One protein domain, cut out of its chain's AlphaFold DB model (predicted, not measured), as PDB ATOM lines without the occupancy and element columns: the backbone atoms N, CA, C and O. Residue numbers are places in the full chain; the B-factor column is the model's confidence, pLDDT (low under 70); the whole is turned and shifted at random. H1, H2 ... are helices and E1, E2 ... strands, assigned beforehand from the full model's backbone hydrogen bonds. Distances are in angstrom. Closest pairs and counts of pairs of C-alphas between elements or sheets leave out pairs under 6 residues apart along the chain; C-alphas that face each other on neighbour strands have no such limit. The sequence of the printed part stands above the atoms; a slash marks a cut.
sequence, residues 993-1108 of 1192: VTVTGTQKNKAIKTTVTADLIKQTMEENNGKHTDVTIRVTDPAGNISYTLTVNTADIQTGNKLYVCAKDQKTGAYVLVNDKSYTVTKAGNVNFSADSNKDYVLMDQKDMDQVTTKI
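Overview. This is residues 993 to 1108 of the 1192 residues of the protein "BIG2 domain-containing protein" of Roseburia faecis (UniProt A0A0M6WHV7). A strongly twisted sheet of six strands and a small sheet of three, partly face to face, make a sandwich that is nearly closed at both edges: E1 runs on into E2 at one edge, and E7, which bends by 83 degrees, comes near E8 at the other. H2 packs along E6 of the large sheet, and the shorter H1 lies over E4. There are 116 printed residues, with nine named strands and two named helices in the order E1 E2 E3 H1 E4 E5 E6 E7 E8 E9 H2; the class is mixed, helices and strands. The large sheet has the order E1 E4 E5 E9 E6 E7 and is mixed; the small one, E2 E3 E8, is antiparallel. The whole is compact, with a radius of gyration of the C-alphas of 13.7 A and spans of 35 by 33 by 25 A.

Arrangement. E1, residues 993 to 996, is the parallel neighbour of E4, residues 1026 to 1032, with N 995 and O 1030 at 2.9 A. E2, residues 998 to 1000, and E3, residues 1003 to 1008, form a hairpin, with N 998 and O 1005 at 3.0 A. E3 is antiparallel to E8, residues 1083 to 1087, with N 1006 and O 1085 at 2.9 A. H1, residues 1010 to 1018, is over E4 at a height of 9.4 A over the sheet, slantwise at 46 degrees on the local plane; the closest C-alphas are those of Thr 1016 and Val 1027, 7.6 A. E4 and E5, residues 1038 to 1045, form a hairpin, with N 1029 and O 1042 at 2.8 A. E5 is parallel to E9, residues 1092 to 1096, with N 1093 and O 1041 at 2.8 A. E9 is antiparallel to E6, residues 1054 to 1060, with N 1094 and O 1058 at 2.9 A. E6 and E7, residues 1067 to 1076, form a hairpin, with N 1059 and O 1068 at 2.8 A. The closest C-alphas of E7 and E8 are those of Thr 1076 and Val 1083, 6.6 A. In the sandwich, two sheets face to face, the facing parts are 8.6 A centre to centre and their best planes 34 degrees apart. H2, residues 1098 to 1108, makes two layers with the large sheet, a helix on one face of it, at a height of 8.8 A over the sheet; it runs along E6 at 24 degrees on the local plane, and the closest C-alphas are those of Tyr 1056 and Met 1101, 6.6 A. In H1 and H2 every O i to N i+4 pair is within hydrogen-bond range.

Along the chain. E1 begins at C-alpha 993 (241.850, 248.276, 304.427). From first to last C-alpha E4 measures 19.2 A, E5 20.5 A, E6 19.3 A, E7 20.9 A and H2 15.1 A. H2 ends at C-alpha 1108 (217.309, 261.326, 316.685).

Size, cuts and confidence. The C-alphas farthest apart are those of Ala 1035 and Thr 1106, 39.3 A. The printed part has no cut, and no link is long. Mean pLDDT of the printed part is 82.2; residues 1000 to 1003, 1013 to 1014, 1016, 1019, 1022 and 1080 are under 70.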
ATOM      1  N   VAL A 993     240.772 249.109 303.871       79.31
ATOM      2  CA  VAL A 993     241.850 248.276 304.427       79.31
ATOM      3  C   VAL A 993     241.240 247.081 305.163       79.31
ATOM      4  O   VAL A 993     240.117 247.175 305.659       79.31
ATOM      5  N   THR A 994     241.937 245.947 305.234       81.00
ATOM      6  CA  THR A 994     241.456 244.737 305.931       81.00
ATOM      7  C   THR A 994     242.395 244.373 307.078       81.00
ATOM      8  O   THR A 994     243.607 244.428 306.904       81.00
ATOM      9  N   VAL A 995     241.839 244.024 308.243       82.38
ATOM     10  CA  VAL A 995     242.593 243.632 309.447       82.38
ATOM     11  C   VAL A 995     241.910 242.467 310.172       82.38
ATOM     12  O   VAL A 995     240.731 242.539 310.517       82.38
ATOM     13  N   THR A 996     242.655 241.407 310.464       80.56
ATOM     14  CA  THR A 996     242.198 240.266 311.264       80.56
ATOM     15  C   THR A 996     242.170 240.633 312.744       80.56
ATOM     16  O   THR A 996     243.188 240.971 313.346       80.56
ATOM     17  N   GLY A 997     240.977 240.588 313.336       78.06
ATOM     18  CA  GLY A 997     240.741 240.906 314.740       78.06
ATOM     19  C   GLY A 997     240.648 239.666 315.631       78.06
ATOM     20  O   GLY A 997     240.103 238.628 315.256       78.06
ATOM     21  N   THR A 998     241.124 239.790 316.869       77.56
ATOM     22  CA  THR A 998     241.099 238.712 317.865       77.56
ATOM     23  C   THR A 998     239.693 238.522 318.441       77.56
ATOM     24  O   THR A 998     239.040 239.488 318.847       77.56
ATOM     25  N   GLN A 999     239.219 237.279 318.547       72.81
ATOM     26  CA  GLN A 999     237.924 236.985 319.170       72.81
ATOM     27  C   GLN A 999     238.018 237.006 320.704       72.81
ATOM     28  O   GLN A 999     238.844 236.313 321.292       72.81
ATOM     29  N   LYS A1000     237.139 237.765 321.375       56.03
ATOM     30  CA  LYS A1000     237.022 237.781 322.843       56.03
ATOM     31  C   LYS A1000     235.563 237.963 323.263       56.03
ATOM     32  O   LYS A1000     234.927 238.958 322.932       56.03
ATOM     33  N   ASN A1001     235.022 236.994 324.004       53.66
ATOM     34  CA  ASN A1001     233.644 237.000 324.525       53.66
ATOM     35  C   ASN A1001     232.563 237.282 323.454       53.66
ATOM     36  O   ASN A1001     231.680 238.113 323.658       53.66
ATOM     37  N   LYS A1002     232.629 236.568 322.318       59.84
ATOM     38  CA  LYS A1002     231.764 236.696 321.118       59.84
ATOM     39  C   LYS A1002     231.868 238.009 320.325       59.84
ATOM     40  O   LYS A1002     231.347 238.057 319.216       59.84
ATOM     41  N   ALA A1003     232.548 239.029 320.840       67.81
ATOM     42  CA  ALA A1003     232.952 240.191 320.055       67.81
ATOM     43  C   ALA A1003     234.283 239.907 319.341       67.81
ATOM     44  O   ALA A1003     235.091 239.097 319.809       67.81
ATOM     45  N   ILE A1004     234.536 240.607 318.235       76.56
ATOM     46  CA  ILE A1004     235.891 240.730 317.685       76.56
ATOM     47  C   ILE A1004     236.486 242.043 318.210       76.56
ATOM     48  O   ILE A1004     235.794 243.061 318.293       76.56
ATOM     49  N   LYS A1005     237.748 242.015 318.646       76.44
ATOM     50  CA  LYS A1005     238.541 243.202 318.987       76.44
ATOM     51  C   LYS A1005     239.515 243.471 317.842       76.44
ATOM     52  O   LYS A1005     240.163 242.552 317.358       76.44
ATOM     53  N   THR A1006     239.661 244.735 317.467       79.44
ATOM     54  CA  THR A1006     240.742 245.207 316.600       79.44
ATOM     55  C   THR A1006     241.468 246.392 317.239       79.44
ATOM     56  O   THR A1006     240.933 247.072 318.123       79.44
ATOM     57  N   THR A1007     242.682 246.655 316.773       79.69
ATOM     58  CA  THR A1007     243.390 247.911 317.009       79.69
ATOM     59  C   THR A1007     243.569 248.567 315.650       79.69
ATOM     60  O   THR A1007     244.275 248.033 314.802       79.69
ATOM     61  N   VAL A1008     242.938 249.720 315.440       76.31
ATOM     62  CA  VAL A1008     243.294 250.588 314.315       76.31
ATOM     63  C   VAL A1008     244.616 251.250 314.682       76.31
ATOM     64  O   VAL A1008     244.668 251.925 315.713       76.31
ATOM     65  N   THR A1009     245.675 251.028 313.905       76.69
ATOM     66  CA  THR A1009     246.982 251.652 314.152       76.69
ATOM     67  C   THR A1009     247.148 252.953 313.374       76.69
ATOM     68  O   THR A1009     246.559 253.119 312.304       76.69
ATOM     69  N   ALA A1010     247.954 253.875 313.903       70.62
ATOM     70  CA  ALA A1010     248.320 255.105 313.208       70.62
ATOM     71  C   ALA A1010     248.996 254.825 311.864       70.62
ATOM     72  O   ALA A1010     248.722 255.533 310.906       70.62
ATOM     73  N   ASP A1011     249.796 253.765 311.761       72.88
ATOM     74  CA  ASP A1011     250.506 253.398 310.532       72.88
ATOM     75  C   ASP A1011     249.534 252.992 309.418       72.88
ATOM     76  O   ASP A1011     249.664 253.451 308.286       72.88
ATOM     77  N   LEU A1012     248.475 252.246 309.764       73.56
ATOM     78  CA  LEU A1012     247.382 251.893 308.851       73.56
ATOM     79  C   LEU A1012     246.698 253.148 308.284       73.56
ATOM     80  O   LEU A1012     246.353 253.219 307.104       73.56
ATOM     81  N   ILE A1013     246.507 254.156 309.140       69.44
ATOM     82  CA  ILE A1013     245.903 255.445 308.788       69.44
ATOM     83  C   ILE A1013     246.881 256.292 307.966       69.44
ATOM     84  O   ILE A1013     246.462 256.931 307.004       69.44
ATOM     85  N   LYS A1014     248.169 256.288 308.319       69.81
ATOM     86  CA  LYS A1014     249.236 257.052 307.668       69.81
ATOM     87  C   LYS A1014     249.473 256.554 306.244       69.81
ATOM     88  O   LYS A1014     249.403 257.361 305.327       69.81
ATOM     89  N   GLN A1015     249.615 255.241 306.056       74.06
ATOM     90  CA  GLN A1015     249.658 254.609 304.736       74.06
ATOM     91  C   GLN A1015     248.427 255.011 303.910       74.06
ATOM     92  O   GLN A1015     248.555 255.517 302.799       74.06
ATOM     93  N   THR A1016     247.225 254.889 304.486       68.56
ATOM     94  CA  THR A1016     245.985 255.270 303.789       68.56
ATOM     95  C   THR A1016     245.943 256.766 303.429       68.56
ATOM     96  O   THR A1016     245.399 257.144 302.391       68.56
ATOM     97  N   MET A1017     246.508 257.641 304.266       70.00
ATOM     98  CA  MET A1017     246.630 259.079 303.997       70.00
ATOM     99  C   MET A1017     247.626 259.367 302.873       70.00
ATOM    100  O   MET A1017     247.331 260.187 302.006       70.00
ATOM    101  N   GLU A1018     248.775 258.694 302.858       73.44
ATOM    102  CA  GLU A1018     249.797 258.798 301.810       73.44
ATOM    103  C   GLU A1018     249.217 258.351 300.449       73.44
ATOM    104  O   GLU A1018     249.274 259.110 299.479       73.44
ATOM    105  N   GLU A1019     248.496 257.222 300.417       69.19
ATOM    106  CA  GLU A1019     247.708 256.734 299.267       69.19
ATOM    107  C   GLU A1019     246.600 257.713 298.808       69.19
ATOM    108  O   GLU A1019     246.147 257.649 297.666       69.19
ATOM    109  N   ASN A1020     246.174 258.656 299.661       71.19
ATOM    110  CA  ASN A1020     245.159 259.682 299.369       71.19
ATOM    111  C   ASN A1020     245.754 261.108 299.252       71.19
ATOM    112  O   ASN A1020     245.080 262.108 299.525       71.19
ATOM    113  N   ASN A1021     247.023 261.223 298.838       70.62
ATOM    114  CA  ASN A1021     247.751 262.491 298.663       70.62
ATOM    115  C   ASN A1021     247.766 263.384 299.926       70.62
ATOM    116  O   ASN A1021     247.674 264.610 299.825       70.62
ATOM    117  N   GLY A1022     247.820 262.783 301.116       64.00
ATOM    118  CA  GLY A1022     247.837 263.475 302.409       64.00
ATOM    119  C   GLY A1022     246.515 264.142 302.810       64.00
ATOM    120  O   GLY A1022     246.492 264.918 303.765       64.00
ATOM    121  N   LYS A1023     245.407 263.891 302.100       70.75
ATOM    122  CA  LYS A1023     244.113 264.539 302.371       70.75
ATOM    123  C   LYS A1023     243.296 263.769 303.397       70.75
ATOM    124  O   LYS A1023     243.059 262.576 303.238       70.75
ATOM    125  N   HIS A1024     242.766 264.487 304.387       78.19
ATOM    126  CA  HIS A1024     241.816 263.904 305.328       78.19
ATOM    127  C   HIS A1024     240.573 263.356 304.617       78.19
ATOM    128  O   HIS A1024     239.957 264.037 303.795       78.19
ATOM    129  N   THR A1025     240.217 262.114 304.941       81.12
ATOM    130  CA  THR A1025     239.179 261.336 304.260       81.12
ATOM    131  C   THR A1025     238.552 260.323 305.221       81.12
ATOM    132  O   THR A1025     239.077 260.078 306.309       81.12
ATOM    133  N   ASP A1026     237.429 259.728 304.825       83.31
ATOM    134  CA  ASP A1026     236.876 258.559 305.510       83.31
ATOM    135  C   ASP A1026     237.669 257.309 305.093       83.31
ATOM    136  O   ASP A1026     237.899 257.088 303.906       83.31
ATOM    137  N   VAL A1027     238.049 256.464 306.051       83.62
ATOM    138  CA  VAL A1027     238.708 255.168 305.811       83.62
ATOM    139  C   VAL A1027     237.790 254.056 306.287       83.62
ATOM    140  O   VAL A1027     237.268 254.125 307.398       83.62
ATOM    141  N   THR A1028     237.584 253.026 305.464       87.75
ATOM    142  CA  THR A1028     236.767 251.855 305.815       87.75
ATOM    143  C   THR A1028     237.651 250.659 306.138       87.75
ATOM    144  O   THR A1028     238.319 250.102 305.273       87.75
ATOM    145  N   ILE A1029     237.617 250.221 307.390       87.88
ATOM    146  CA  ILE A1029     238.406 249.098 307.883       87.88
ATOM    147  C   ILE A1029     237.498 247.869 307.965       87.88
ATOM    148  O   ILE A1029     236.527 247.843 308.723       87.88
ATOM    149  N   ARG A1030     237.791 246.842 307.166       87.88
ATOM    150  CA  ARG A1030     237.142 245.527 307.223       87.88
ATOM    151  C   ARG A1030     237.818 244.714 308.317       87.88
ATOM    152  O   ARG A1030     238.978 244.344 308.174       87.88
ATOM    153  N   VAL A1031     237.104 244.435 309.401       87.88
ATOM    154  CA  VAL A1031     237.626 243.606 310.489       87.88
ATOM    155  C   VAL A1031     237.223 242.162 310.235       87.88
ATOM    156  O   VAL A1031     236.042 241.826 310.334       87.88
ATOM    157  N   THR A1032     238.184 241.312 309.887       85.12
ATOM    158  CA  THR A1032     237.985 239.869 309.712       85.12
ATOM    159  C   THR A1032     238.032 239.132 311.050       85.12
ATOM    160  O   THR A1032     238.626 239.604 312.021       85.12
ATOM    161  N   ASP A1033     237.369 237.980 311.130       81.31
ATOM    162  CA  ASP A1033     237.601 237.001 312.190       81.31
ATOM    163  C   ASP A1033     238.875 236.168 311.911       81.31
ATOM    164  O   ASP A1033     239.403 236.214 310.796       81.31
ATOM    165  N   PRO A1034     239.377 235.378 312.881       76.12
ATOM    166  CA  PRO A1034     240.542 234.506 312.682       76.12
ATOM    167  C   PRO A1034     240.343 233.348 311.682       76.12
ATOM    168  O   PRO A1034     241.189 232.463 311.620       76.12
ATOM    169  N   ALA A1035     239.236 233.314 310.933       77.06
ATOM    170  CA  ALA A1035     238.995 232.408 309.811       77.06
ATOM    171  C   ALA A1035     238.808 233.172 308.477       77.06
ATOM    172  O   ALA A1035     238.358 232.593 307.490       77.06
ATOM    173  N   GLY A1036     239.147 234.469 308.439       76.19
ATOM    174  CA  GLY A1036     239.124 235.313 307.241       76.19
ATOM    175  C   GLY A1036     237.751 235.881 306.861       76.19
ATOM    176  O   GLY A1036     237.646 236.610 305.875       76.19
ATOM    177  N   ASN A1037     236.688 235.605 307.623       81.56
ATOM    178  CA  ASN A1037     235.350 236.118 307.322       81.56
ATOM    179  C   ASN A1037     235.227 237.563 307.805       81.56
ATOM    180  O   ASN A1037     235.617 237.867 308.931       81.56
ATOM    181  N   ILE A1038     234.642 238.464 307.006       83.75
ATOM    182  CA  ILE A1038     234.398 239.848 307.446       83.75
ATOM    183  C   ILE A1038     233.403 239.825 308.614       83.75
ATOM    184  O   ILE A1038     232.222 239.535 308.436       83.75
ATOM    185  N   SER A1039     233.889 240.152 309.811       86.12
ATOM    186  CA  SER A1039     233.096 240.210 311.034       86.12
ATOM    187  C   SER A1039     232.309 241.513 311.110       86.12
ATOM    188  O   SER A1039     231.097 241.478 311.290       86.12
ATOM    189  N   TYR A1040     232.954 242.666 310.931       88.25
ATOM    190  CA  TYR A1040     232.275 243.961 310.821       88.25
ATOM    191  C   TYR A1040     233.096 244.946 309.986       88.25
ATOM    192  O   TYR A1040     234.297 244.756 309.793       88.25
ATOM    193  N   THR A1041     232.464 246.018 309.505       89.31
ATOM    194  CA  THR A1041     233.197 247.173 308.967       89.31
ATOM    195  C   THR A1041     233.254 248.295 309.998       89.31
ATOM    196  O   THR A1041     232.386 248.411 310.867       89.31
ATOM    197  N   LEU A1042     234.310 249.100 309.933       90.81
ATOM    198  CA  LEU A1042     234.557 250.234 310.811       90.81
ATOM    199  C   LEU A1042     235.027 251.417 309.962       90.81
ATOM    200  O   LEU A1042     236.162 251.426 309.493       90.81
ATOM    201  N   THR A1043     234.165 252.407 309.753       89.81
ATOM    202  CA  THR A1043     234.543 253.666 309.104       89.81
ATOM    203  C   THR A1043     235.002 254.682 310.149       89.81
ATOM    204  O   THR A1043     234.374 254.824 311.200       89.81
ATOM    205  N   VAL A1044     236.078 255.410 309.865       88.75
ATOM    206  CA  VAL A1044     236.574 256.518 310.693       88.75
ATOM    207  C   VAL A1044     237.158 257.608 309.795       88.75
ATOM    208  O   VAL A1044     237.771 257.293 308.775       88.75
ATOM    209  N   ASN A1045     236.962 258.881 310.142       86.75
ATOM    210  CA  ASN A1045     237.578 259.988 309.410       86.75
ATOM    211  C   ASN A1045     238.988 260.260 309.946       86.75
ATOM    212  O   ASN A1045     239.167 260.392 311.156       86.75
ATOM    213  N   THR A1046     239.992 260.379 309.075       84.25
ATOM    214  CA  THR A1046     241.388 260.553 309.514       84.25
ATOM    215  C   THR A1046     241.666 261.899 310.189       84.25
ATOM    216  O   THR A1046     242.658 262.009 310.902       84.25
ATOM    217  N   ALA A1047     240.808 262.916 310.018       84.69
ATOM    218  CA  ALA A1047     240.936 264.183 310.744       84.69
ATOM    219  C   ALA A1047     240.649 264.034 312.246       84.69
ATOM    220  O   ALA A1047     241.226 264.764 313.053       84.69
ATOM    221  N   ASP A1048     239.792 263.080 312.626       84.81
ATOM    222  CA  ASP A1048     239.370 262.874 314.014       84.81
ATOM    223  C   ASP A1048     240.441 262.137 314.846       84.81
ATOM    224  O   ASP A1048     240.429 262.207 316.079       84.81
ATOM    225  N   ILE A1049     241.382 261.439 314.198       82.25
ATOM    226  CA  ILE A1049     242.332 260.510 314.837       82.25
ATOM    227  C   ILE A1049     243.609 261.235 315.290       82.25
ATOM    228  O   ILE A1049     244.725 260.915 314.890       82.25
ATOM    229  N   GLN A1050     243.432 262.239 316.144       82.00
ATOM    230  CA  GLN A1050     244.520 263.004 316.759       82.00
ATOM    231  C   GLN A1050     244.735 262.526 318.199       82.00
ATOM    232  O   GLN A1050     243.771 262.222 318.905       82.00
ATOM    233  N   THR A1051     245.988 262.464 318.650       83.25
ATOM    234  CA  THR A1051     246.364 262.002 319.997       83.25
ATOM    235  C   THR A1051     245.517 262.651 321.099       83.25
ATOM    236  O   THR A1051     245.480 263.869 321.241       83.25
ATOM    237  N   GLY A1052     244.848 261.824 321.910       82.06
ATOM    238  CA  GLY A1052     243.981 262.269 323.006       82.06
ATOM    239  C   GLY A1052     242.520 262.559 322.629       82.06
ATOM    240  O   GLY A1052     241.695 262.701 323.540       82.06
ATOM    241  N   ASN A1053     242.158 262.587 321.338       89.19
ATOM    242  CA  ASN A1053     240.763 262.741 320.917       89.19
ATOM    243  C   ASN A1053     239.882 261.586 321.412       89.19
ATOM    244  O   ASN A1053     240.336 260.465 321.657       89.19
ATOM    245  N   LYS A1054     238.583 261.872 321.549       90.44
ATOM    246  CA  LYS A1054     237.557 260.921 321.990       90.44
ATOM    247  C   LYS A1054     236.540 260.705 320.882       90.44
ATOM    248  O   LYS A1054     235.766 261.605 320.567       90.44
ATOM    249  N   LEU A1055     236.539 259.495 320.335       92.62
ATOM    250  CA  LEU A1055     235.641 259.067 319.270       92.62
ATOM    251  C   LEU A1055     234.422 258.346 319.851       92.62
ATOM    252  O   LEU A1055     234.513 257.650 320.865       92.62
ATOM    253  N   TYR A1056     233.278 258.487 319.193       92.31
ATOM    254  CA  TYR A1056     231.998 257.927 319.611       92.31
ATOM    255  C   TYR A1056     231.429 257.025 318.520       92.31
ATOM    256  O   TYR A1056     231.537 257.321 317.333       92.31
ATOM    257  N   VAL A1057     230.800 255.923 318.934       92.25
ATOM    258  CA  VAL A1057     230.348 254.863 318.025       92.25
ATOM    259  C   VAL A1057     228.849 254.929 317.716       92.25
ATOM    260  O   VAL A1057     227.989 254.930 318.605       92.25
ATOM    261  N   CYS A1058     228.525 254.861 316.428       91.44
ATOM    262  CA  CYS A1058     227.211 254.454 315.936       91.44
ATOM    263  C   CYS A1058     227.336 253.282 314.956       91.44
ATOM    264  O   CYS A1058     228.410 253.022 314.422       91.44
ATOM    265  N   ALA A1059     226.231 252.581 314.713       91.12
ATOM    266  CA  ALA A1059     226.090 251.650 313.602       91.12
ATOM    267  C   ALA A1059     225.345 252.338 312.447       91.12
ATOM    268  O   ALA A1059     224.467 253.171 312.687       91.12
ATOM    269  N   LYS A1060     225.679 251.995 311.207       88.56
ATOM    270  CA  LYS A1060     225.047 252.499 309.982       88.56
ATOM    271  C   LYS A1060     224.115 251.417 309.440       88.56
ATOM    272  O   LYS A1060     224.547 250.306 309.153       88.56
ATOM    273  N   ASP A1061     222.823 251.713 309.332       82.00
ATOM    274  CA  ASP A1061     221.855 250.763 308.781       82.00
ATOM    275  C   ASP A1061     222.050 250.616 307.261       82.00
ATOM    276  O   ASP A1061     221.862 251.569 306.504       82.00
ATOM    277  N   GLN A1062     222.395 249.407 306.812       72.44
ATOM    278  CA  GLN A1062     222.714 249.099 305.410       72.44
ATOM    279  C   GLN A1062     221.561 249.333 304.419       72.44
ATOM    280  O   GLN A1062     221.800 249.441 303.220       72.44
ATOM    281  N   LYS A1063     220.306 249.401 304.884       74.25
ATOM    282  CA  LYS A1063     219.112 249.505 304.023       74.25
ATOM    283  C   LYS A1063     218.586 250.932 303.895       74.25
ATOM    284  O   LYS A1063     217.843 251.227 302.964       74.25
ATOM    285  N   THR A1064     218.935 251.806 304.836       80.12
ATOM    286  CA  THR A1064     218.409 253.176 304.946       80.12
ATOM    287  C   THR A1064     219.497 254.243 305.073       80.12
ATOM    288  O   THR A1064     219.186 255.431 305.015       80.12
ATOM    289  N   GLY A1065     220.757 253.847 305.282       79.50
ATOM    290  CA  GLY A1065     221.879 254.745 305.571       79.50
ATOM    291  C   GLY A1065     221.782 255.454 306.929       79.50
ATOM    292  O   GLY A1065     222.592 256.335 307.215       79.50
ATOM    293  N   ALA A1066     220.790 255.119 307.759       84.75
ATOM    294  CA  ALA A1066     220.520 255.816 309.009       84.75
ATOM    295  C   ALA A1066     221.473 255.382 310.131       84.75
ATOM    296  O   ALA A1066     221.720 254.194 310.333       84.75
ATOM    297  N   TYR A1067     221.951 256.349 310.914       90.81
ATOM    298  CA  TYR A1067     222.772 256.076 312.092       90.81
ATOM    299  C   TYR A1067     221.930 255.619 313.292       90.81
ATOM    300  O   TYR A1067     220.914 256.234 313.638       90.81
ATOM    301  N   VAL A1068     222.398 254.567 313.960       91.31
ATOM    302  CA  VAL A1068     221.846 254.004 315.195       91.31
ATOM    303  C   VAL A1068     222.897 254.111 316.300       91.31
ATOM    304  O   VAL A1068     224.009 253.603 316.174       91.31
ATOM    305  N   LEU A1069     222.557 254.784 317.396       91.75
ATOM    306  CA  LEU A1069     223.422 254.955 318.565       91.75
ATOM    307  C   LEU A1069     223.672 253.600 319.231       91.75
ATOM    308  O   LEU A1069     222.716 252.901 319.562       91.75
ATOM    309  N   VAL A1070     224.932 253.240 319.479       89.88
ATOM    310  CA  VAL A1070     225.279 251.907 320.007       89.88
ATOM    311  C   VAL A1070     225.407 251.925 321.532       89.88
ATOM    312  O   VAL A1070     224.795 251.099 322.206       89.88
ATOM    313  N   ASN A1071     226.164 252.866 322.099       87.12
ATOM    314  CA  ASN A1071     226.387 252.972 323.545       87.12
ATOM    315  C   ASN A1071     226.794 254.406 323.963       87.12
ATOM    316  O   ASN A1071     226.751 255.334 323.158       87.12
ATOM    317  N   ASP A1072     227.136 254.586 325.241       84.94
ATOM    318  CA  ASP A1072     227.632 255.816 325.877       84.94
ATOM    319  C   ASP A1072     229.150 255.800 326.164       84.94
ATOM    320  O   ASP A1072     229.637 256.588 326.974       84.94
ATOM    321  N   LYS A1073     229.913 254.920 325.504       87.38
ATOM    322  CA  LYS A1073     231.376 254.851 325.623       87.38
ATOM    323  C   LYS A1073     232.049 255.754 324.587       87.38
ATOM    324  O   LYS A1073     231.644 255.788 323.427       87.38
ATOM    325  N   SER A1074     233.121 256.419 325.008       89.00
ATOM    326  CA  SER A1074     234.103 257.046 324.120       89.00
ATOM    327  C   SER A1074     235.330 256.148 323.961       89.00
ATOM    328  O   SER A1074     235.762 255.529 324.935       89.00
ATOM    329  N   TYR A1075     235.928 256.150 322.778       89.44
ATOM    330  CA  TYR A1075     237.177 255.468 322.453       89.44
ATOM    331  C   TYR A1075     238.271 256.531 322.319       89.44
ATOM    332  O   TYR A1075     238.143 257.439 321.500       89.44
ATOM    333  N   THR A1076     239.301 256.468 323.161       89.31
ATOM    334  CA  THR A1076     240.384 257.463 323.172       89.31
ATOM    335  C   THR A1076     241.476 257.073 322.178       89.31
ATOM    336  O   THR A1076     241.921 255.924 322.185       89.31
ATOM    337  N   VAL A1077     241.933 258.031 321.372       86.88
ATOM    338  CA  VAL A1077     243.123 257.904 320.518       86.88
ATOM    339  C   VAL A1077     244.377 257.938 321.404       86.88
ATOM    340  O   VAL A1077     244.534 258.865 322.204       86.88
ATOM    341  N   THR A1078     245.260 256.937 321.316       81.12
ATOM    342  CA  THR A1078     246.474 256.871 322.160       81.12
ATOM    343  C   THR A1078     247.531 257.908 321.753       81.12
ATOM    344  O   THR A1078     247.389 258.582 320.737       81.12
ATOM    345  N   LYS A1079     248.629 258.024 322.526       72.00
ATOM    346  CA  LYS A1079     249.801 258.845 322.146       72.00
ATOM    347  C   LYS A1079     250.386 258.470 320.778       72.00
ATOM    348  O   LYS A1079     250.868 259.348 320.077       72.00
ATOM    349  N   ALA A1080     250.298 257.192 320.413       68.25
ATOM    350  CA  ALA A1080     250.731 256.649 319.129       68.25
ATOM    351  C   ALA A1080     249.592 256.615 318.086       68.25
ATOM    352  O   ALA A1080     249.587 255.743 317.233       68.25
ATOM    353  N   GLY A1081     248.564 257.470 318.200       74.88
ATOM    354  CA  GLY A1081     247.451 257.564 317.241       74.88
ATOM    355  C   GLY A1081     246.513 256.344 317.150       74.88
ATOM    356  O   GLY A1081     245.565 256.352 316.367       74.88
ATOM    357  N   ASN A1082     246.725 255.298 317.955       83.12
ATOM    358  CA  ASN A1082     245.995 254.033 317.837       83.12
ATOM    359  C   ASN A1082     244.593 254.107 318.474       83.12
ATOM    360  O   ASN A1082     244.402 254.732 319.520       83.12
ATOM    361  N   VAL A1083     243.620 253.380 317.911       83.25
ATOM    362  CA  VAL A1083     242.250 253.252 318.443       83.25
ATOM    363  C   VAL A1083     241.899 251.780 318.675       83.25
ATOM    364  O   VAL A1083     241.720 250.996 317.744       83.25
ATOM    365  N   ASN A1084     241.759 251.398 319.945       84.50
ATOM    366  CA  ASN A1084     241.332 250.055 320.352       84.50
ATOM    367  C   ASN A1084     239.800 249.938 320.258       84.50
ATOM    368  O   ASN A1084     239.096 250.496 321.099       84.50
ATOM    369  N   PHE A1085     239.271 249.184 319.290       85.50
ATOM    370  CA  PHE A1085     237.828 249.026 319.073       85.50
ATOM    371  C   PHE A1085     237.375 247.565 319.231       85.50
ATOM    372  O   PHE A1085     238.128 246.626 318.986       85.50
ATOM    373  N   SER A1086     236.130 247.351 319.661       81.69
ATOM    374  CA  SER A1086     235.531 246.015 319.733       81.69
ATOM    375  C   SER A1086     234.011 246.100 319.703       81.69
ATOM    376  O   SER A1086     233.430 246.973 320.362       81.69
ATOM    377  N   ALA A1087     233.388 245.210 318.932       82.19
ATOM    378  CA  ALA A1087     231.960 245.242 318.651       82.19
ATOM    379  C   ALA A1087     231.387 243.874 318.224       82.19
ATOM    380  O   ALA A1087     232.116 242.885 318.097       82.19
ATOM    381  N   ASP A1088     230.065 243.832 318.023       78.56
ATOM    382  CA  ASP A1088     229.355 242.659 317.501       78.56
ATOM    383  C   ASP A1088     229.665 242.455 316.008       78.56
ATOM    384  O   ASP A1088     229.937 243.417 315.290       78.56
ATOM    385  N   SER A1089     229.533 241.226 315.511       77.50
ATOM    386  CA  SER A1089     229.626 240.946 314.076       77.50
ATOM    387  C   SER A1089     228.355 241.329 313.291       77.50
ATOM    388  O   SER A1089     227.286 241.582 313.854       77.50
ATOM    389  N   ASN A1090     228.480 241.323 311.961       79.19
ATOM    390  CA  ASN A1090     227.461 241.571 310.938       79.19
ATOM    391  C   ASN A1090     226.817 242.968 310.999       79.19
ATOM    392  O   ASN A1090     225.601 243.116 310.843       79.19
ATOM    393  N   LYS A1091     227.635 243.999 311.243       83.44
ATOM    394  CA  LYS A1091     227.236 245.413 311.298       83.44
ATOM    395  C   LYS A1091     228.311 246.306 310.681       83.44
ATOM    396  O   LYS A1091     229.491 245.969 310.718       83.44
ATOM    397  N   ASP A1092     227.893 247.473 310.202       89.38
ATOM    398  CA  ASP A1092     228.800 248.547 309.802       89.38
ATOM    399  C   ASP A1092     228.832 249.601 310.908       89.38
ATOM    400  O   ASP A1092     227.793 250.160 311.274       89.38
ATOM    401  N   TYR A1093     230.009 249.862 311.463       92.69
ATOM    402  CA  TYR A1093     230.224 250.843 312.520       92.69
ATOM    403  C   TYR A1093     230.885 252.102 311.972       92.69
ATOM    404  O   TYR A1093     231.678 252.046 311.037       92.69
ATOM    405  N   VAL A1094     230.582 253.244 312.586       92.50
ATOM    406  CA  VAL A1094     231.266 254.511 312.320       92.50
ATOM    407  C   VAL A1094     231.732 255.111 313.640       92.50
ATOM    408  O   VAL A1094     230.941 255.228 314.584       92.50
ATOM    409  N   LEU A1095     233.012 255.474 313.685       91.94
ATOM    410  CA  LEU A1095     233.624 256.303 314.718       91.94
ATOM    411  C   LEU A1095     233.689 257.747 314.218       91.94
ATOM    412  O   LEU A1095     234.119 257.995 313.095       91.94
ATOM    413  N   MET A1096     233.249 258.676 315.060       91.62
ATOM    414  CA  MET A1096     233.207 260.113 314.775       91.62
ATOM    415  C   MET A1096     233.469 260.923 316.044       91.62
ATOM    416  O   MET A1096     233.284 260.417 317.157       91.62
ATOM    417  N   ASP A1097     233.851 262.183 315.886       92.06
ATOM    418  CA  ASP A1097     234.019 263.135 316.981       92.06
ATOM    419  C   ASP A1097     232.722 263.423 317.792       92.06
ATOM    420  O   ASP A1097     231.611 262.954 317.506       92.06
ATOM    421  N   GLN A1098     232.855 264.228 318.852       90.12
ATOM    422  CA  GLN A1098     231.728 264.629 319.701       90.12
ATOM    423  C   GLN A1098     230.717 265.540 318.974       90.12
ATOM    424  O   GLN A1098     229.517 265.449 319.255       90.12
ATOM    425  N   LYS A1099     231.160 266.417 318.066       89.38
ATOM    426  CA  LYS A1099     230.317 267.375 317.329       89.38
ATOM    427  C   LYS A1099     229.347 266.646 316.405       89.38
ATOM    428  O   LYS A1099     228.139 266.893 316.474       89.38
ATOM    429  N   ASP A1100     229.832 265.703 315.606       89.88
ATOM    430  CA  ASP A1100     229.010 264.966 314.649       89.88
ATOM    431  C   ASP A1100     228.164 263.888 315.336       89.88
ATOM    432  O   ASP A1100     226.982 263.725 314.999       89.88
ATOM    433  N   MET A1101     228.659 263.293 316.427       92.50
ATOM    434  CA  MET A1101     227.826 262.483 317.317       92.50
ATOM    435  C   MET A1101     226.672 263.299 317.931       92.50
ATOM    436  O   MET A1101     225.541 262.804 318.015       92.50
ATOM    437  N   ASP A1102     226.883 264.564 318.317       90.69
ATOM    438  CA  ASP A1102     225.798 265.440 318.780       90.69
ATOM    439  C   ASP A1102     224.868 265.901 317.640       90.69
ATOM    440  O   ASP A1102     223.663 266.064 317.875       90.69
ATOM    441  N   GLN A1103     225.341 266.008 316.389       92.25
ATOM    442  CA  GLN A1103     224.463 266.194 315.224       92.25
ATOM    443  C   GLN A1103     223.523 264.992 315.023       92.25
ATOM    444  O   GLN A1103     222.306 265.172 314.880       92.25
ATOM    445  N   VAL A1104     224.062 263.767 315.028       92.19
ATOM    446  CA  VAL A1104     223.300 262.508 314.923       92.19
ATOM    447  C   VAL A1104     222.302 262.396 316.075       92.19
ATOM    448  O   VAL A1104     221.098 262.223 315.854       92.19
ATOM    449  N   THR A1105     222.768 262.617 317.305       93.12
ATOM    450  CA  THR A1105     221.935 262.624 318.514       93.12
ATOM    451  C   THR A1105     220.816 263.657 318.418       93.12
ATOM    452  O   THR A1105     219.669 263.352 318.735       93.12
ATOM    453  N   THR A1106     221.090 264.861 317.913       92.50
ATOM    454  CA  THR A1106     220.084 265.919 317.732       92.50
ATOM    455  C   THR A1106     219.030 265.544 316.686       92.50
ATOM    456  O   THR A1106     217.842 265.809 316.894       92.50
ATOM    457  N   LYS A1107     219.420 264.890 315.583       92.31
ATOM    458  CA  LYS A1107     218.486 264.355 314.573       92.31
ATOM    459  C   LYS A1107     217.558 263.298 315.196       92.31
ATOM    460  O   LYS A1107     216.340 263.403 315.052       92.31
ATOM    461  N   ILE A1108     218.093 262.363 315.985       91.94
ATOM    462  CA  ILE A1108     217.309 261.326 316.685       91.94
ATOM    463  C   ILE A1108     216.411 261.943 317.770       91.94
ATOM    464  O   ILE A1108     215.208 261.685 317.807       91.94
TER     465      ILE A1108